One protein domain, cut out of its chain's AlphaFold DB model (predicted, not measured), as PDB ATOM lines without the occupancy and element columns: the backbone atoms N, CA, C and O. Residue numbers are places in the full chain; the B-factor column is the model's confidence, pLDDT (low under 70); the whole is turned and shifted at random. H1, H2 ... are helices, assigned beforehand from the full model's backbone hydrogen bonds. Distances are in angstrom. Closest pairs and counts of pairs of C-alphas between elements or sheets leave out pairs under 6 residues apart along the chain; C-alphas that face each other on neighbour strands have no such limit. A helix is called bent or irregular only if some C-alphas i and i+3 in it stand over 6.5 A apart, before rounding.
ATOM      1  N   ASN A   7       0.649  18.389  -6.621       95.62
ATOM      2  CA  ASN A   7       0.785  17.828  -7.966       95.62
ATOM      3  C   ASN A   7       2.028  16.943  -8.118       95.62
ATOM      4  O   ASN A   7       1.975  15.942  -8.832       95.62
ATOM      5  N   GLU A   8       3.126  17.272  -7.441       97.56
ATOM      6  CA  GLU A   8       4.357  16.479  -7.472       97.56
ATOM      7  C   GLU A   8       4.165  15.165  -6.714       97.56
ATOM      8  O   GLU A   8       4.510  14.093  -7.212       97.56
ATOM      9  N   GLN A   9       3.515  15.226  -5.548       97.62
ATOM     10  CA  GLN A   9       3.137  14.033  -4.791       97.62
ATOM     11  C   GLN A   9       2.223  13.117  -5.613       97.62
ATOM     12  O   GLN A   9       2.416  11.900  -5.635       97.62
ATOM     13  N   ARG A  10       1.260  13.694  -6.342       96.69
ATOM     14  CA  ARG A  10       0.391  12.943  -7.253       96.69
ATOM     15  C   ARG A  10       1.184  12.234  -8.349       96.69
ATOM     16  O   ARG A  10       0.911  11.066  -8.603       96.69
ATOM     17  N   ILE A  11       2.152  12.898  -8.984       97.44
ATOM     18  CA  ILE A  11       2.994  12.282 -10.028       97.44
ATOM     19  C   ILE A  11       3.764  11.083  -9.460       97.44
ATOM     20  O   ILE A  11       3.806  10.025 -10.087       97.44
ATOM     21  N   VAL A  12       4.302  11.205  -8.241       97.88
ATOM     22  CA  VAL A  12       4.953  10.081  -7.547       97.88
ATOM     23  C   VAL A  12       3.979   8.916  -7.362       97.88
ATOM     24  O   VAL A  12       4.319   7.774  -7.673       97.88
ATOM     25  N   PHE A  13       2.753   9.184  -6.907       97.75
ATOM     26  CA  PHE A  13       1.740   8.140  -6.770       97.75
ATOM     27  C   PHE A  13       1.344   7.523  -8.113       97.75
ATOM     28  O   PHE A  13       1.235   6.305  -8.197       97.75
ATOM     29  N   GLN A  14       1.178   8.313  -9.174       97.12
ATOM     30  CA  GLN A  14       0.851   7.794 -10.505       97.12
ATOM     31  C   GLN A  14       1.927   6.838 -11.027       97.12
ATOM     32  O   GLN A  14       1.591   5.789 -11.577       97.12
ATOM     33  N   ALA A  15       3.205   7.156 -10.805       97.12
ATOM     34  CA  ALA A  15       4.315   6.282 -11.172       97.12
ATOM     35  C   ALA A  15       4.294   4.961 -10.382       97.12
ATOM     36  O   ALA A  15       4.497   3.891 -10.952       97.12
ATOM     37  N   GLU A  16       3.999   5.007  -9.079       97.38
ATOM     38  CA  GLU A  16       3.885   3.794  -8.261       97.38
ATOM     39  C   GLU A  16       2.670   2.940  -8.632       97.38
ATOM     40  O   GLU A  16       2.777   1.718  -8.709       97.38
ATOM     41  N   LEU A  17       1.518   3.564  -8.878       97.00
ATOM     42  CA  LEU A  17       0.281   2.854  -9.192       97.00
ATOM     43  C   LEU A  17       0.281   2.278 -10.611       97.00
ATOM     44  O   LEU A  17      -0.306   1.218 -10.815       97.00
ATOM     45  N   SER A  18       0.976   2.911 -11.564       96.88
ATOM     46  CA  SER A  18       1.129   2.400 -12.939       96.88
ATOM     47  C   SER A  18       1.814   1.033 -13.002       96.88
ATOM     48  O   SER A  18       1.588   0.285 -13.946       96.88
ATOM     49  N   LYS A  19       2.545   0.633 -11.953       96.44
ATOM     50  CA  LYS A  19       3.107  -0.724 -11.816       96.44
ATOM     51  C   LYS A  19       2.042  -1.822 -11.758       96.44
ATOM     52  O   LYS A  19       2.368  -3.006 -11.774       96.44
ATOM     53  N   VAL A  20       0.759  -1.454 -11.680       95.38
ATOM     54  CA  VAL A  20      -0.354  -2.392 -11.853       95.38
ATOM     55  C   VAL A  20      -0.290  -3.089 -13.217       95.38
ATOM     56  O   VAL A  20      -0.661  -4.252 -13.311       95.38
ATOM     57  N   PHE A  21       0.215  -2.410 -14.253       93.56
ATOM     58  CA  PHE A  21       0.316  -2.955 -15.612       93.56
ATOM     59  C   PHE A  21       1.503  -3.905 -15.798       93.56
ATOM     60  O   PHE A  21       1.557  -4.606 -16.802       93.56
ATOM     61  N   ASP A  22       2.389  -3.995 -14.803       92.88
ATOM     62  CA  ASP A  22       3.459  -4.996 -14.744       92.88
ATOM     63  C   ASP A  22       2.964  -6.328 -14.143       92.88
ATOM     64  O   ASP A  22       3.760  -7.203 -13.798       92.88
ATOM     65  N   TYR A  23       1.648  -6.484 -13.953       92.00
ATOM     66  CA  TYR A  23       1.062  -7.724 -13.455       92.00
ATOM     67  C   TYR A  23       1.361  -8.890 -14.410       92.00
ATOM     68  O   TYR A  23       1.172  -8.796 -15.620       92.00
ATOM     69  N   VAL A  24       1.835 -10.009 -13.863       90.62
ATOM     70  CA  VAL A  24       2.350 -11.124 -14.675       90.62
ATOM     71  C   VAL A  24       1.278 -11.756 -15.572       90.62
ATOM     72  O   VAL A  24       1.581 -12.110 -16.709       90.62
ATOM     73  N   ASP A  25       0.016 -11.777 -15.132       92.19
ATOM     74  CA  ASP A  25      -1.089 -12.379 -15.892       92.19
ATOM     75  C   ASP A  25      -1.956 -11.321 -16.604       92.19
ATOM     76  O   ASP A  25      -3.173 -11.470 -16.740       92.19
ATOM     77  N   MET A  26      -1.360 -10.217 -17.078       92.44
ATOM     78  CA  MET A  26      -2.105  -9.195 -17.836       92.44
ATOM     79  C   MET A  26      -2.822  -9.770 -19.069       92.44
ATOM     80  O   MET A  26      -3.892  -9.280 -19.431       92.44
ATOM     81  N   VAL A  27      -2.274 -10.817 -19.695       93.88
ATOM     82  CA  VAL A  27      -2.925 -11.509 -20.822       93.88
ATOM     83  C   VAL A  27      -4.245 -12.144 -20.387       93.88
ATOM     84  O   VAL A  27      -5.270 -11.877 -21.010       93.88
ATOM     85  N   GLU A  28      -4.255 -12.895 -19.282       94.00
ATOM     86  CA  GLU A  28      -5.476 -13.520 -18.752       94.00
ATOM     87  C   GLU A  28      -6.540 -12.471 -18.412       94.00
ATOM     88  O   GLU A  28      -7.729 -12.668 -18.670       94.00
ATOM     89  N   ILE A  29      -6.113 -11.313 -17.899       93.50
ATOM     90  CA  ILE A  29      -7.004 -10.181 -17.639       93.50
ATOM     91  C   ILE A  29      -7.635  -9.662 -18.929       93.50
ATOM     92  O   ILE A  29      -8.842  -9.417 -18.958       93.50
ATOM     93  N   TYR A  30      -6.859  -9.483 -19.998       92.75
ATOM     94  CA  TYR A  30      -7.401  -9.028 -21.277       92.75
ATOM     95  C   TYR A  30      -8.357 -10.046 -21.897       92.75
ATOM     96  O   TYR A  30      -9.406  -9.659 -22.416       92.75
ATOM     97  N   GLU A  31      -8.054 -11.336 -21.793       94.75
ATOM     98  CA  GLU A  31      -8.941 -12.392 -22.271       94.75
ATOM     99  C   GLU A  31     -10.249 -12.458 -21.475       94.75
ATOM    100  O   GLU A  31     -11.322 -12.505 -22.076       94.75
ATOM    101  N   ALA A  32     -10.187 -12.377 -20.142       92.88
ATOM    102  CA  ALA A  32     -11.368 -12.320 -19.280       92.88
ATOM    103  C   ALA A  32     -12.243 -11.097 -19.602       92.88
ATOM    104  O   ALA A  32     -13.466 -11.200 -19.705       92.88
ATOM    105  N   ARG A  33     -11.627  -9.931 -19.850       91.25
ATOM    106  CA  ARG A  33     -12.341  -8.723 -20.310       91.25
ATOM    107  C   ARG A  33     -13.001  -8.924 -21.667       91.25
ATOM    108  O   ARG A  33     -14.118  -8.458 -21.874       91.25
ATOM    109  N   SER A  34     -12.311  -9.587 -22.592       93.25
ATOM    110  CA  SER A  34     -12.867  -9.902 -23.904       93.25
ATOM    111  C   SER A  34     -14.093 -10.801 -23.757       93.25
ATOM    112  O   SER A  34     -15.151 -10.473 -24.293       93.25
ATOM    113  N   ARG A  35     -14.005 -11.879 -22.969       93.44
ATOM    114  CA  ARG A  35     -15.137 -12.779 -22.708       93.44
ATOM    115  C   ARG A  35     -16.323 -12.054 -22.072       93.44
ATOM    116  O   ARG A  35     -17.435 -12.185 -22.574       93.44
ATOM    117  N   GLU A  36     -16.082 -11.232 -21.051       89.06
ATOM    118  CA  GLU A  36     -17.105 -10.377 -20.429       89.06
ATOM    119  C   GLU A  36     -17.780  -9.463 -21.464       89.06
ATOM    120  O   GLU A  36     -19.006  -9.396 -21.529       89.06
ATOM    121  N   SER A  37     -16.990  -8.785 -22.304       88.56
ATOM    122  CA  SER A  37     -17.508  -7.878 -23.333       88.56
ATOM    123  C   SER A  37     -18.380  -8.594 -24.365       88.56
ATOM    124  O   SER A  37     -19.353  -8.011 -24.835       88.56
ATOM    125  N   HIS A  38     -18.036  -9.827 -24.740       92.62
ATOM    126  CA  HIS A  38     -18.831 -10.621 -25.679       92.62
ATOM    127  C   HIS A  38     -20.096 -11.191 -25.023       92.62
ATOM    128  O   HIS A  38     -21.141 -11.256 -25.667       92.62
ATOM    129  N   ALA A  39     -20.015 -11.600 -23.755       88.44
ATOM    130  CA  ALA A  39     -21.129 -12.199 -23.022       88.44
ATOM    131  C   ALA A  39     -22.135 -11.161 -22.491       88.44
ATOM    132  O   ALA A  39     -23.312 -11.473 -22.319       88.44
ATOM    133  N   GLY A  40     -21.684  -9.935 -22.206       85.50
ATOM    134  CA  GLY A  40     -22.479  -8.894 -21.547       85.50
ATOM    135  C   GLY A  40     -22.635  -9.084 -20.031       85.50
ATOM    136  O   GLY A  40     -23.359  -8.326 -19.388       85.50
ATOM    137  N   TYR A  41     -21.969 -10.082 -19.448       83.69
ATOM    138  CA  TYR A  41     -21.927 -10.360 -18.012       83.69
ATOM    139  C   TYR A  41     -20.593 -11.012 -17.636       83.69
ATOM    140  O   TYR A  41     -19.843 -11.469 -18.499       83.69
ATOM    141  N   ILE A  42     -20.292 -11.053 -16.337       81.81
ATOM    142  CA  ILE A  42     -19.060 -11.665 -15.836       81.81
ATOM    143  C   ILE A  42     -19.255 -13.161 -15.671       81.81
ATOM    144  O   ILE A  42     -20.204 -13.604 -15.026       81.81
ATOM    145  N   ILE A  43     -18.330 -13.907 -16.260       84.81
ATOM    146  CA  ILE A  43     -18.248 -15.357 -16.187       84.81
ATOM    147  C   ILE A  43     -17.652 -15.741 -14.826       84.81
ATOM    148  O   ILE A  43     -16.663 -15.148 -14.387       84.81
ATOM    149  N   ASP A  44     -18.266 -16.708 -14.143       82.75
ATOM    150  CA  ASP A  44     -17.920 -17.066 -12.762       82.75
ATOM    151  C   ASP A  44     -16.454 -17.508 -12.626       82.75
ATOM    152  O   ASP A  44     -15.781 -17.145 -11.658       82.75
ATOM    153  N   GLU A  45     -15.932 -18.230 -13.619       83.75
ATOM    154  CA  GLU A  45     -14.537 -18.673 -13.675       83.75
ATOM    155  C   GLU A  45     -13.546 -17.496 -13.744       83.75
ATOM    156  O   GLU A  45     -12.471 -17.549 -13.144       83.75
ATOM    157  N   ASP A  46     -13.935 -16.396 -14.394       89.19
ATOM    158  CA  ASP A  46     -13.105 -15.198 -14.569       89.19
ATOM    159  C   ASP A  46     -13.107 -14.286 -13.335       89.19
ATOM    160  O   ASP A  46     -12.238 -13.421 -13.182       89.19
ATOM    161  N   MET A  47     -14.046 -14.487 -12.405       88.38
ATOM    162  CA  MET A  47     -14.140 -13.683 -11.184       88.38
ATOM    163  C   MET A  47     -12.835 -13.718 -10.386       88.38
ATOM    164  O   MET A  47     -12.390 -12.696  -9.865       88.38
ATOM    165  N   TRP A  48     -12.193 -14.884 -10.293       88.81
ATOM    166  CA  TRP A  48     -10.941 -15.016  -9.548       88.81
ATOM    167  C   TRP A  48      -9.788 -14.248 -10.201       88.81
ATOM    168  O   TRP A  48      -8.994 -13.626  -9.493       88.81
ATOM    169  N   ILE A  49      -9.743 -14.221 -11.534       91.75
ATOM    170  CA  ILE A  49      -8.753 -13.470 -12.312       91.75
ATOM    171  C   ILE A  49      -8.890 -11.972 -11.996       91.75
ATOM    172  O   ILE A  49      -7.927 -11.332 -11.563       91.75
ATOM    173  N   PHE A  50     -10.109 -11.424 -12.081       91.50
ATOM    174  CA  PHE A  50     -10.363 -10.024 -11.720       91.50
ATOM    175  C   PHE A  50     -10.038  -9.717 -10.255       91.50
ATOM    176  O   PHE A  50      -9.468  -8.664  -9.961       91.50
ATOM    177  N   MET A  51     -10.352 -10.628  -9.332       92.19
ATOM    178  CA  MET A  51     -10.074 -10.448  -7.905       92.19
ATOM    179  C   MET A  51      -8.580 -10.447  -7.585       92.19
ATOM    180  O   MET A  51      -8.143  -9.639  -6.765       92.19
ATOM    181  N   ASN A  52      -7.782 -11.302  -8.228       92.69
ATOM    182  CA  ASN A  52      -6.331 -11.311  -8.041       92.69
ATOM    183  C   ASN A  52      -5.692 -10.027  -8.552       92.69
ATOM    184  O   ASN A  52      -4.914  -9.395  -7.832       92.69
ATOM    185  N   PHE A  53      -6.086  -9.584  -9.742       94.69
ATOM    186  CA  PHE A  53      -5.603  -8.328 -10.296       94.69
ATOM    187  C   PHE A  53      -6.007  -7.124  -9.436       94.69
ATOM    188  O   PHE A  53      -5.168  -6.293  -9.083       94.69
ATOM    189  N   ALA A  54      -7.260  -7.073  -8.983       94.88
ATOM    190  CA  ALA A  54      -7.725  -6.059  -8.043       94.88
ATOM    191  C   ALA A  54      -6.996  -6.123  -6.689       94.88
ATOM    192  O   ALA A  54      -6.728  -5.095  -6.069       94.88
ATOM    193  N   SER A  55      -6.642  -7.320  -6.217       95.44
ATOM    194  CA  SER A  55      -5.852  -7.515  -4.997       95.44
ATOM    195  C   SER A  55      -4.432  -6.967  -5.150       95.44
ATOM    196  O   SER A  55      -3.903  -6.344  -4.222       95.44
ATOM    197  N   TYR A  56      -3.834  -7.133  -6.331       95.88
ATOM    198  CA  TYR A  56      -2.548  -6.535  -6.674       95.88
ATOM    199  C   TYR A  56      -2.637  -5.001  -6.711       95.88
ATOM    200  O   TYR A  56      -1.893  -4.332  -5.991       95.88
ATOM    201  N   ALA A  57      -3.623  -4.439  -7.417       96.06
ATOM    202  CA  ALA A  57      -3.885  -2.994  -7.452       96.06
ATOM    203  C   ALA A  57      -4.135  -2.405  -6.047       96.06
ATOM    204  O   ALA A  57      -3.539  -1.402  -5.647       96.06
ATOM    205  N   GLY A  58      -4.969  -3.072  -5.244       95.69
ATOM    206  CA  GLY A  58      -5.225  -2.718  -3.848       95.69
ATOM    207  C   GLY A  58      -3.966  -2.754  -2.981       95.69
ATOM    208  O   GLY A  58      -3.769  -1.898  -2.116       95.69
ATOM    209  N   SER A  59      -3.074  -3.712  -3.237       95.25
ATOM    210  CA  SER A  59      -1.786  -3.812  -2.550       95.25
ATOM    211  C   SER A  59      -0.840  -2.676  -2.925       95.25
ATOM    212  O   SER A  59      -0.181  -2.148  -2.029       95.25
ATOM    213  N   LEU A  60      -0.808  -2.250  -4.191       96.75
ATOM    214  CA  LEU A  60      -0.043  -1.074  -4.617       96.75
ATOM    215  C   LEU A  60      -0.537   0.190  -3.907       96.75
ATOM    216  O   LEU A  60       0.278   0.905  -3.331       96.75
ATOM    217  N   MET A  61      -1.855   0.417  -3.830       96.06
ATOM    218  CA  MET A  61      -2.411   1.540  -3.059       96.06
ATOM    219  C   MET A  61      -2.005   1.486  -1.581       96.06
ATOM    220  O   MET A  61      -1.552   2.490  -1.030       96.06
ATOM    221  N   ARG A  62      -2.100   0.312  -0.941       95.38
ATOM    222  CA  ARG A  62      -1.711   0.128   0.468       95.38
ATOM    223  C   ARG A  62      -0.224   0.405   0.700       95.38
ATOM    224  O   ARG A  62       0.150   1.071   1.665       95.38
ATOM    225  N   ILE A  63       0.636  -0.104  -0.181       95.31
ATOM    226  CA  ILE A  63       2.089   0.092  -0.108       95.31
ATOM    227  C   ILE A  63       2.444   1.563  -0.342       95.31
ATOM    228  O   ILE A  63       3.268   2.112   0.390       95.31
ATOM    229  N   SER A  64       1.807   2.213  -1.314       96.62
ATOM    230  CA  SER A  64       1.976   3.642  -1.582       96.62
ATOM    231  C   SER A  64       1.549   4.491  -0.385       96.62
ATOM    232  O   SER A  64       2.285   5.387   0.030       96.62
ATOM    233  N   TYR A  65       0.420   4.160   0.247       95.44
ATOM    234  CA  TYR A  65       0.012   4.804   1.491       95.44
ATOM    235  C   TYR A  65       1.105   4.686   2.564       95.44
ATOM    236  O   TYR A  65       1.548   5.691   3.115       95.44
ATOM    237  N   TYR A  66       1.608   3.476   2.819       93.81
ATOM    238  CA  TYR A  66       2.657   3.263   3.818       93.81
ATOM    239  C   TYR A  66       3.923   4.083   3.535       93.81
ATOM    240  O   TYR A  66       4.410   4.820   4.394       93.81
ATOM    241  N   LYS A  67       4.460   3.942   2.318       95.19
ATOM    242  CA  LYS A  67       5.757   4.504   1.927       95.19
ATOM    243  C   LYS A  67       5.759   6.027   1.905       95.19
ATOM    244  O   LYS A  67       6.781   6.623   2.234       95.19
ATOM    245  N   TYR A  68       4.659   6.642   1.482       96.25
ATOM    246  CA  TYR A  68       4.634   8.072   1.184       96.25
ATOM    247  C   TYR A  68       3.721   8.846   2.130       96.25
ATOM    248  O   TYR A  68       4.157   9.842   2.701       96.25
ATOM    249  N   VAL A  69       2.494   8.381   2.376       94.31
ATOM    250  CA  VAL A  69       1.583   9.076   3.302       94.31
ATOM    251  C   VAL A  69       2.070   8.905   4.736       94.31
ATOM    252  O   VAL A  69       2.416   9.882   5.390       94.31
ATOM    253  N   TYR A  70       2.176   7.664   5.210       92.62
ATOM    254  CA  TYR A  70       2.517   7.395   6.606       92.62
ATOM    255  C   TYR A  70       3.987   7.723   6.924       92.62
ATOM    256  O   TYR A  70       4.258   8.457   7.870       92.62
ATOM    257  N   LYS A  71       4.955   7.247   6.124       92.38
ATOM    258  CA  LYS A  71       6.387   7.484   6.409       92.38
ATOM    259  C   LYS A  71       6.908   8.870   6.014       92.38
ATOM    260  O   LYS A  71       7.857   9.333   6.640       92.38
ATOM    261  N   LYS A  72       6.351   9.515   4.981       94.06
ATOM    262  CA  LYS A  72       6.868  10.798   4.450       94.06
ATOM    263  C   LYS A  72       5.905  11.974   4.622       94.06
ATOM    264  O   LYS A  72       6.275  13.105   4.311       94.06
ATOM    265  N   GLY A  73       4.697  11.739   5.134       93.50
ATOM    266  CA  GLY A  73       3.700  12.785   5.349       93.50
ATOM    267  C   GLY A  73       3.152  13.379   4.054       93.50
ATOM    268  O   GLY A  73       2.879  14.577   4.026       93.50
ATOM    269  N   PHE A  74       3.055  12.585   2.983       95.88
ATOM    270  CA  PHE A  74       2.363  12.996   1.759       95.88
ATOM    271  C   PHE A  74       0.861  13.116   2.025       95.88
ATOM    272  O   PHE A  74       0.300  12.426   2.880       95.88
ATOM    273  N   ASP A  75       0.196  13.957   1.248       94.12
ATOM    274  CA  ASP A  75      -1.242  14.104   1.257       94.12
ATOM    275  C   ASP A  75      -1.911  12.874   0.636       94.12
ATOM    276  O   ASP A  75      -1.775  12.556  -0.545       94.12
ATOM    277  N   VAL A  76      -2.698  12.189   1.450       93.12
ATOM    278  CA  VAL A  76      -3.529  11.053   1.049       93.12
ATOM    279  C   VAL A  76      -4.526  11.390  -0.071       93.12
ATOM    280  O   VAL A  76      -4.890  10.513  -0.853       93.12
ATOM    281  N   ARG A  77      -4.934  12.657  -0.212       93.94
ATOM    282  CA  ARG A  77      -5.773  13.120  -1.326       93.94
ATOM    283  C   ARG A  77      -5.042  13.013  -2.666       93.94
ATOM    284  O   ARG A  77      -5.684  12.723  -3.668       93.94
ATOM    285  N   ALA A  78      -3.717  13.184  -2.684       95.75
ATOM    286  CA  ALA A  78      -2.920  13.009  -3.896       95.75
ATOM    287  C   ALA A  78      -2.863  11.533  -4.324       95.75
ATOM    288  O   ALA A  78      -2.880  11.244  -5.519       95.75
ATOM    289  N   LEU A  79      -2.865  10.596  -3.365       95.62
ATOM    290  CA  LEU A  79      -2.991   9.162  -3.649       95.62
ATOM    291  C   LEU A  79      -4.370   8.837  -4.241       95.62
ATOM    292  O   LEU A  79      -4.442   8.113  -5.227       95.62
ATOM    293  N   ALA A  80      -5.448   9.392  -3.682       92.75
ATOM    294  CA  ALA A  80      -6.793   9.192  -4.223       92.75
ATOM    295  C   ALA A  80      -6.927   9.724  -5.665       92.75
ATOM    296  O   ALA A  80      -7.417   9.002  -6.531       92.75
ATOM    297  N   ASP A  81      -6.438  10.940  -5.939       94.25
ATOM    298  CA  ASP A  81      -6.461  11.531  -7.288       94.25
ATOM    299  C   ASP A  81      -5.636  10.698  -8.282       94.25
ATOM    300  O   ASP A  81      -6.091  10.381  -9.382       94.25
ATOM    301  N   ALA A  82      -4.441  10.258  -7.871       95.62
ATOM    302  CA  ALA A  82      -3.607   9.372  -8.675       95.62
ATOM    303  C   ALA A  82      -4.293   8.030  -8.971       95.62
ATOM    304  O   ALA A  82      -4.250   7.576 -10.114       95.62
ATOM    305  N   SER A  83      -4.952   7.413  -7.984       93.88
ATOM    306  CA  SER A  83      -5.700   6.167  -8.177       93.88
ATOM    307  C   SER A  83      -6.819   6.323  -9.195       93.88
ATOM    308  O   SER A  83      -6.961   5.463 -10.059       93.88
ATOM    309  N   VAL A  84      -7.577   7.423  -9.158       91.44
ATOM    310  CA  VAL A  84      -8.597   7.694 -10.182       91.44
ATOM    311  C   VAL A  84      -7.939   7.805 -11.555       91.44
ATOM    312  O   VAL A  84      -8.321   7.084 -12.469       91.44
ATOM    313  N   ILE A  85      -6.903   8.631 -11.701       92.06
ATOM    314  CA  ILE A  85      -6.268   8.853 -13.006       92.06
ATOM    315  C   ILE A  85      -5.700   7.557 -13.595       92.06
ATOM    316  O   ILE A  85      -5.902   7.280 -14.775       92.06
ATOM    317  N   VAL A  86      -5.013   6.745 -12.789       94.50
ATOM    318  CA  VAL A  86      -4.380   5.515 -13.281       94.50
ATOM    319  C   VAL A  86      -5.400   4.392 -13.442       94.50
ATOM    320  O   VAL A  86      -5.386   3.706 -14.456       94.50
ATOM    321  N   TYR A  87      -6.289   4.170 -12.475       93.94
ATOM    322  CA  TYR A  87      -7.131   2.970 -12.460       93.94
ATOM    323  C   TYR A  87      -8.491   3.164 -13.123       93.94
ATOM    324  O   TYR A  87      -9.000   2.219 -13.729       93.94
ATOM    325  N   MET A  88      -9.070   4.366 -13.089       89.25
ATOM    326  CA  MET A  88     -10.316   4.638 -13.807       89.25
ATOM    327  C   MET A  88     -10.065   4.757 -15.310       89.25
ATOM    328  O   MET A  88     -10.671   4.022 -16.086       89.25
ATOM    329  N   PHE A  89      -9.158   5.643 -15.738       85.06
ATOM    330  CA  PHE A  89      -8.982   5.919 -17.171       85.06
ATOM    331  C   PHE A  89      -8.343   4.770 -17.951       85.06
ATOM    332  O   PHE A  89      -8.577   4.652 -19.148       85.06
ATOM    333  N   GLN A  90      -7.602   3.889 -17.280       83.19
ATOM    334  CA  GLN A  90      -7.031   2.685 -17.894       83.19
ATOM    335  C   GLN A  90      -7.923   1.442 -17.702       83.19
ATOM    336  O   GLN A  90      -7.518   0.311 -17.980       83.19
ATOM    337  N   GLY A  91      -9.143   1.627 -17.183       82.88
ATOM    338  CA  GLY A  91     -10.136   0.565 -17.034       82.88
ATOM    339  C   GLY A  91      -9.731  -0.547 -16.067       82.88
ATOM    340  O   GLY A  91     -10.148  -1.687 -16.253       82.88
ATOM    341  N   VAL A  92      -8.884  -0.273 -15.070       88.94
ATOM    342  CA  VAL A  92      -8.597  -1.208 -13.966       88.94
ATOM    343  C   VAL A  92      -9.846  -1.370 -13.104       88.94
ATOM    344  O   VAL A  92     -10.225  -2.499 -12.801       88.94
ATOM    345  N   TYR A  93     -10.520  -0.262 -12.783       91.56
ATOM    346  CA  TYR A  93     -11.791  -0.300 -12.069       91.56
ATOM    347  C   TYR A  93     -12.926  -0.847 -12.936       91.56
ATOM    348  O   TYR A  93     -13.101  -0.485 -14.100       91.56
ATOM    349  N   LYS A  94     -13.735  -1.701 -12.316       88.50
ATOM    350  CA  LYS A  94     -14.896  -2.389 -12.875       88.50
ATOM    351  C   LYS A  94     -16.157  -1.935 -12.151       88.50
ATOM    352  O   LYS A  94     -16.730  -2.667 -11.358       88.50
ATOM    353  N   PHE A  95     -16.605  -0.706 -12.396       87.38
ATOM    354  CA  PHE A  95     -17.783  -0.152 -11.704       87.38
ATOM    355  C   PHE A  95     -19.064  -0.964 -11.930       87.38
ATOM    356  O   PHE A  95     -19.925  -1.029 -11.059       87.38
ATOM    357  N   ASN A  96     -19.170  -1.655 -13.067       83.69
ATOM    358  CA  ASN A  96     -20.274  -2.569 -13.348       83.69
ATOM    359  C   ASN A  96     -20.368  -3.738 -12.348       83.69
ATOM    360  O   ASN A  96     -21.425  -4.355 -12.270       83.69
ATOM    361  N   LEU A  97     -19.319  -4.017 -11.564       85.31
ATOM    362  CA  LEU A  97     -19.329  -5.002 -10.479       85.31
ATOM    363  C   LEU A  97     -19.928  -4.499  -9.168       85.31
ATOM    364  O   LEU A  97     -20.194  -5.313  -8.282       85.31
ATOM    365  N   GLU A  98     -20.170  -3.200  -9.013       88.56
ATOM    366  CA  GLU A  98     -20.683  -2.643  -7.759       88.56
ATOM    367  C   GLU A  98     -22.014  -3.283  -7.304       88.56
ATOM    368  O   GLU A  98     -22.087  -3.715  -6.148       88.56
ATOM    369  N   PRO A  99     -23.022  -3.504  -8.178       85.94
ATOM    370  CA  PRO A  99     -24.246  -4.224  -7.801       85.94
ATOM    371  C   PRO A  99     -24.002  -5.691  -7.409       85.94
ATOM    372  O   PRO A  99     -24.790  -6.293  -6.679       85.94
ATOM    373  N   TYR A 100     -22.905  -6.277  -7.891       83.25
ATOM    374  CA  TYR A 100     -22.571  -7.692  -7.744       83.25
ATOM    375  C   TYR A 100     -21.687  -7.973  -6.531       83.25
ATOM    376  O   TYR A 100     -21.598  -9.122  -6.106       83.25
ATOM    377  N   ILE A 101     -21.092  -6.942  -5.919       86.62
ATOM    378  CA  ILE A 101     -20.177  -7.069  -4.772       86.62
ATOM    379  C   ILE A 101     -20.804  -7.822  -3.592       86.62
ATOM    380  O   ILE A 101     -20.105  -8.382  -2.748       86.62
ATOM    381  N   ASN A 102     -22.140  -7.835  -3.536       85.50
ATOM    382  CA  ASN A 102     -22.896  -8.490  -2.487       85.50
ATOM    383  C   ASN A 102     -23.296  -9.942  -2.785       85.50
ATOM    384  O   ASN A 102     -23.772 -10.621  -1.869       85.50
ATOM    385  N   LYS A 103     -23.102 -10.424  -4.016       86.56
ATOM    386  CA  LYS A 103     -23.397 -11.810  -4.378       86.56
ATOM    387  C   LYS A 103     -22.461 -12.780  -3.653       86.56
ATOM    388  O   LYS A 103     -21.330 -12.435  -3.298       86.56
ATOM    389  N   LYS A 104     -22.950 -13.993  -3.386       85.94
ATOM    390  CA  LYS A 104     -22.274 -14.978  -2.524       85.94
ATOM    391  C   LYS A 104     -20.904 -15.363  -3.083       85.94
ATOM    392  O   LYS A 104     -19.935 -15.422  -2.333       85.94
ATOM    393  N   GLU A 105     -20.834 -15.590  -4.383       82.12
ATOM    394  CA  GLU A 105     -19.646 -15.956  -5.143       82.12
ATOM    395  C   GLU A 105     -18.593 -14.838  -5.139       82.12
ATOM    396  O   GLU A 105     -17.429 -15.090  -4.828       82.12
ATOM    397  N   VAL A 106     -19.012 -13.583  -5.337       84.38
ATOM    398  CA  VAL A 106     -18.126 -12.410  -5.313       84.38
ATOM    399  C   VAL A 106     -17.575 -12.169  -3.909       84.38
ATOM    400  O   VAL A 106     -16.371 -11.980  -3.739       84.38
ATOM    401  N   LYS A 107     -18.426 -12.260  -2.877       88.12
ATOM    402  CA  LYS A 107     -17.989 -12.201  -1.473       88.12
ATOM    403  C   LYS A 107     -17.015 -13.326  -1.135       88.12
ATOM    404  O   LYS A 107     -16.018 -13.083  -0.461       88.12
ATOM    405  N   ALA A 108     -17.291 -14.549  -1.587       86.94
ATOM    406  CA  ALA A 108     -16.415 -15.690  -1.352       86.94
ATOM    407  C   ALA A 108     -15.043 -15.491  -2.009       86.94
ATOM    408  O   ALA A 108     -14.031 -15.794  -1.383       86.94
ATOM    409  N   ALA A 109     -14.993 -14.945  -3.227       87.62
ATOM    410  CA  ALA A 109     -13.743 -14.620  -3.904       87.62
ATOM    411  C   ALA A 109     -12.983 -13.478  -3.202       87.62
ATOM    412  O   ALA A 109     -11.798 -13.630  -2.913       87.62
ATOM    413  N   LEU A 110     -13.662 -12.383  -2.832       90.88
ATOM    414  CA  LEU A 110     -13.068 -11.280  -2.062       90.88
ATOM    415  C   LEU A 110     -12.470 -11.751  -0.736       90.88
ATOM    416  O   LEU A 110     -11.367 -11.355  -0.381       90.88
ATOM    417  N   ASN A 111     -13.172 -12.620  -0.010       90.31
ATOM    418  CA  ASN A 111     -12.715 -13.120   1.288       90.31
ATOM    419  C   ASN A 111     -11.511 -14.070   1.190       90.31
ATOM    420  O   ASN A 111     -10.864 -14.321   2.204       90.31
ATOM    421  N   LYS A 112     -11.198 -14.596  -0.001       89.62
ATOM    422  CA  LYS A 112      -9.972 -15.375  -0.234       89.62
ATOM    423  C   LYS A 112      -8.742 -14.486  -0.405       89.62
ATOM    424  O   LYS A 112      -7.625 -14.998  -0.349       89.62
ATOM    425  N   THR A 113      -8.905 -13.181  -0.628       92.50
ATOM    426  CA  THR A 113      -7.754 -12.285  -0.740       92.50
ATOM    427  C   THR A 113      -7.221 -11.912   0.638       92.50
ATOM    428  O   THR A 113      -7.939 -11.872   1.635       92.50
ATOM    429  N   ARG A 114      -5.922 -11.607   0.700       89.25
ATOM    430  CA  ARG A 114      -5.254 -11.264   1.962       89.25
ATOM    431  C   ARG A 114      -5.798  -9.979   2.598       89.25
ATOM    432  O   ARG A 114      -5.751  -9.840   3.816       89.25
ATOM    433  N   TYR A 115      -6.282  -9.037   1.786       92.62
ATOM    434  CA  TYR A 115      -6.754  -7.726   2.241       92.62
ATOM    435  C   TYR A 115      -8.073  -7.338   1.551       92.62
ATOM    436  O   TYR A 115      -8.071  -6.446   0.701       92.62
ATOM    437  N   PRO A 116      -9.213  -7.944   1.931       93.94
ATOM    438  CA  PRO A 116     -10.468  -7.817   1.183       93.94
ATOM    439  C   PRO A 116     -10.946  -6.373   0.978       93.94
ATOM    440  O   PRO A 116     -11.402  -6.024  -0.109       93.94
ATOM    441  N   LYS A 117     -10.789  -5.494   1.983       94.12
ATOM    442  CA  LYS A 117     -11.164  -4.072   1.852       94.12
ATOM    443  C   LYS A 117     -10.327  -3.343   0.785       94.12
ATOM    444  O   LYS A 117     -10.868  -2.562   0.008       94.12
ATOM    445  N   TRP A 118      -9.026  -3.632   0.710       95.12
ATOM    446  CA  TRP A 118      -8.123  -3.057  -0.295       95.12
ATOM    447  C   TRP A 118      -8.349  -3.673  -1.678       95.12
ATOM    448  O   TRP A 118      -8.327  -2.950  -2.670       95.12
ATOM    449  N   THR A 119      -8.627  -4.978  -1.753       95.50
ATOM    450  CA  THR A 119      -9.044  -5.640  -2.997       95.50
ATOM    451  C   THR A 119     -10.321  -5.015  -3.546       95.50
ATOM    452  O   THR A 119     -10.375  -4.710  -4.731       95.50
ATOM    453  N   ARG A 120     -11.327  -4.755  -2.699       94.44
ATOM    454  CA  ARG A 120     -12.560  -4.075  -3.122       94.44
ATOM    455  C   ARG A 120     -12.260  -2.709  -3.744       94.44
ATOM    456  O   ARG A 120     -12.756  -2.444  -4.833       94.44
ATOM    457  N   LEU A 121     -11.410  -1.890  -3.110       93.81
ATOM    458  CA  LEU A 121     -10.968  -0.617  -3.696       93.81
ATOM    459  C   LEU A 121     -10.245  -0.807  -5.035       93.81
ATOM    460  O   LEU A 121     -10.435  -0.014  -5.947       93.81
ATOM    461  N   GLY A 122      -9.402  -1.834  -5.161       93.69
ATOM    462  CA  GLY A 122      -8.716  -2.151  -6.415       93.69
ATOM    463  C   GLY A 122      -9.654  -2.637  -7.523       93.69
ATOM    464  O   GLY A 122      -9.320  -2.504  -8.695       93.69
ATOM    465  N   LEU A 123     -10.822  -3.174  -7.160       93.31
ATOM    466  CA  LEU A 123     -11.792  -3.740  -8.092       93.31
ATOM    467  C   LEU A 123     -12.778  -2.697  -8.608       93.31
ATOM    468  O   LEU A 123     -12.945  -2.565  -9.811       93.31
ATOM    469  N   ILE A 124     -13.453  -1.979  -7.709       93.69
ATOM    470  CA  ILE A 124     -14.558  -1.071  -8.064       93.69
ATOM    471  C   ILE A 124     -14.248   0.396  -7.749       93.69
ATOM    472  O   ILE A 124     -15.105   1.255  -7.920       93.69
ATOM    473  N   GLY A 125     -13.032   0.694  -7.290       91.75
ATOM    474  CA  GLY A 125     -12.681   2.014  -6.785       91.75
ATOM    475  C   GLY A 125     -13.302   2.307  -5.420       91.75
ATOM    476  O   GLY A 125     -13.784   1.420  -4.711       91.75
ATOM    477  N   GLY A 126     -13.246   3.577  -5.037       88.62
ATOM    478  CA  GLY A 126     -13.862   4.091  -3.821       88.62
ATOM    479  C   GLY A 126     -13.659   5.593  -3.684       88.62
ATOM    480  O   GLY A 126     -12.949   6.226  -4.466       88.62
ATOM    481  N   SER A 127     -14.297   6.168  -2.676       88.56
ATOM    482  CA  SER A 127     -14.187   7.587  -2.354       88.56
ATOM    483  C   SER A 127     -12.845   7.930  -1.698       88.56
ATOM    484  O   SER A 127     -12.222   7.111  -1.016       88.56
ATOM    485  N   THR A 128     -12.433   9.198  -1.801       87.56
ATOM    486  CA  THR A 128     -11.278   9.728  -1.057       87.56
ATOM    487  C   THR A 128     -11.412   9.469   0.443       87.56
ATOM    488  O   THR A 128     -10.432   9.130   1.100       87.56
ATOM    489  N   LYS A 129     -12.630   9.577   0.990       91.12
ATOM    490  CA  LYS A 129     -12.898   9.292   2.402       91.12
ATOM    491  C   LYS A 129     -12.598   7.834   2.756       91.12
ATOM    492  O   LYS A 129     -11.893   7.600   3.733       91.12
ATOM    493  N   GLU A 130     -13.076   6.875   1.963       92.12
ATOM    494  CA  GLU A 130     -12.787   5.450   2.186       92.12
ATOM    495  C   GLU A 130     -11.281   5.168   2.156       92.12
ATOM    496  O   GLU A 130     -10.779   4.437   3.008       92.12
ATOM    497  N   LEU A 131     -10.544   5.778   1.224       88.75
ATOM    498  CA  LEU A 131      -9.097   5.591   1.110       88.75
ATOM    499  C   LEU A 131      -8.336   6.189   2.307       88.75
ATOM    500  O   LEU A 131      -7.381   5.585   2.801       88.75
ATOM    501  N   ILE A 132      -8.788   7.339   2.817       88.44
ATOM    502  CA  ILE A 132      -8.262   7.950   4.046       88.44
ATOM    503  C   ILE A 132      -8.499   7.046   5.250       88.44
ATOM    504  O   ILE A 132      -7.571   6.795   6.020       88.44
ATOM    505  N   ASP A 133      -9.734   6.583   5.422       92.56
ATOM    506  CA  ASP A 133     -10.133   5.798   6.586       92.56
ATOM    507  C   ASP A 133      -9.400   4.444   6.594       92.56
ATOM    508  O   ASP A 133      -8.805   4.072   7.605       92.56
ATOM    509  N   LEU A 134      -9.303   3.771   5.440       92.38
ATOM    510  CA  LEU A 134      -8.523   2.536   5.288       92.38
ATOM    511  C   LEU A 134      -7.028   2.734   5.513       92.38
ATOM    512  O   LEU A 134      -6.367   1.885   6.114       92.38
ATOM    513  N   GLY A 135      -6.486   3.854   5.040       89.12
ATOM    514  CA  GLY A 135      -5.106   4.226   5.296       89.12
ATOM    515  C   GLY A 135      -4.825   4.374   6.791       89.12
ATOM    516  O   GLY A 135      -3.860   3.800   7.292       89.12
ATOM    517  N   LYS A 136      -5.695   5.079   7.522       88.50
ATOM    518  CA  LYS A 136      -5.576   5.246   8.979       88.50
ATOM    519  C   LYS A 136      -5.666   3.914   9.719       88.50
ATOM    520  O   LYS A 136      -4.817   3.654  10.565       88.50
ATOM    521  N   GLU A 137      -6.642   3.066   9.377       91.25
ATOM    522  CA  GLU A 137      -6.751   1.705   9.928       91.25
ATOM    523  C   GLU A 137      -5.439   0.928   9.736       91.25
ATOM    524  O   GLU A 137      -4.932   0.295  10.663       91.25
ATOM    525  N   PHE A 138      -4.855   1.014   8.537       91.06
ATOM    526  CA  PHE A 138      -3.590   0.359   8.230       91.06
ATOM    527  C   PHE A 138      -2.398   0.976   8.980       91.06
ATOM    528  O   PHE A 138      -1.531   0.240   9.443       91.06
ATOM    529  N   GLY A 139      -2.356   2.301   9.141       86.12
ATOM    530  CA  GLY A 139      -1.342   2.997   9.937       86.12
ATOM    531  C   GLY A 139      -1.332   2.527  11.392       86.12
ATOM    532  O   GLY A 139      -0.287   2.104  11.879       86.12
ATOM    533  N   VAL A 140      -2.505   2.479  12.034       88.06
ATOM    534  CA  VAL A 140      -2.666   1.978  13.414       88.06
ATOM    535  C   VAL A 140      -2.187   0.531  13.544       88.06
ATOM    536  O   VAL A 140      -1.481   0.193  14.492       88.06
ATOM    537  N   TYR A 141      -2.528  -0.326  12.577       87.50
ATOM    538  CA  TYR A 141      -2.028  -1.702  12.538       87.50
ATOM    539  C   TYR A 141      -0.490  -1.757  12.490       87.50
ATOM    540  O   TYR A 141       0.124  -2.544  13.210       87.50
ATOM    541  N   MET A 142       0.142  -0.913  11.669       85.19
ATOM    542  CA  MET A 142       1.603  -0.859  11.561       85.19
ATOM    543  C   MET A 142       2.261  -0.315  12.834       85.19
ATOM    544  O   MET A 142       3.290  -0.849  13.244       85.19
ATOM    545  N   ASP A 143       1.673   0.695  13.476       85.25
ATOM    546  CA  ASP A 143       2.151   1.221  14.761       85.25
ATOM    547  C   ASP A 143       2.116   0.146  15.855       85.25
ATOM    548  O   ASP A 143       3.074   0.004  16.612       85.25
TER     549      ASP A 143
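AT A GLANCE: This is residues 7 to 143 of the 148 residues of an uncharacterized protein of Alkalihalobacillus trypoxylicola (UniProt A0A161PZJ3). One long helix, H3, runs nearly the whole length of an elongated body, and shorter helices pack round it. H1 and H2 follow one another along one side of H3, while H6, H7 and H8 pack on the other side, with H7 crossing H3; H4 folds back from the end of H3 to pack on H1, and short H5 packs on H7. The printed part has 137 residues with eight named helices, H1 to H8 in order, and no named strand; its class is all helix. It is compact, with a radius of gyration of the C-alphas of 14.8 A, and spans 45 by 27 by 24 A.

HOW THE PARTS SIT: Start at H1, residues 7 to 22; with residues 13 to 20 alone it touches H3, residues 44 to 72, closest at the C-alphas of Val 20 and Ala 57, 5.7 A apart. They run opposite ways at a shallow tilt of 33 degrees, only just short of steep. H3 is the hub, touching six other helices. H2, residues 26 to 39, meets H1 only through their link and touches H3, with the C-alphas of Ala 32 and Asp 46 closest at 5.8 A. Next look at H4, residues 76 to 88, a hairpin with H3, closest at C-alphas 69 and 76, 5.9 A. H4 also touches H1, where C-alphas 10 and 78 are closest at 4.7 A. H1, H3 and H4 form an up-and-down bundle, each running against the one before it. H5, residues 95 to 100, touches H7, residues 116 to 124, closest at C-alphas 95 and 124, 4.9 A. H7 is only just about perpendicular to H3, at 72 degrees, with C-alphas 55 and 119 closest at 4.2 A. H6, residues 104 to 111, touches H3, closest at C-alphas 48 and 109, 6.3 A. H8, residues 128 to 143, touches H3, closest at C-alphas 65 and 135, 6.4 A, and touches H4, closest at C-alphas 80 and 128, 5.5 A. Every O i to N i+4 pair is within hydrogen-bond range in H2, H4, H6, H7 and H8; the counts are 8 of 12 in H1, 21 of 25 in H3 and 0 of 2 in H5, where 2 of 3 O i to N i+3 pairs are within range.

IN THESE COORDINATES: Find C-alpha 7 at (0.785, 17.828, -7.966); from there H1 runs 24.0 A. H3 begins at C-alpha 44, (-17.920, -17.066, -12.762), and runs 41.1 A. H3 is only just irregular, with C-alphas 45 and 48 6.6 A apart, and H5 is irregular, with C-alphas 96 and 99 7.0 A apart. H8 runs 22.4 A to C-alpha 143 at (2.151, 1.221, 14.761).

THE WHOLE: The two C-alphas farthest apart are those of His 38 and Asp 143, 47.1 A. The printed part has no cut and no long link. Mean pLDDT of the printed part is 91.6, and no printed residue is under 70.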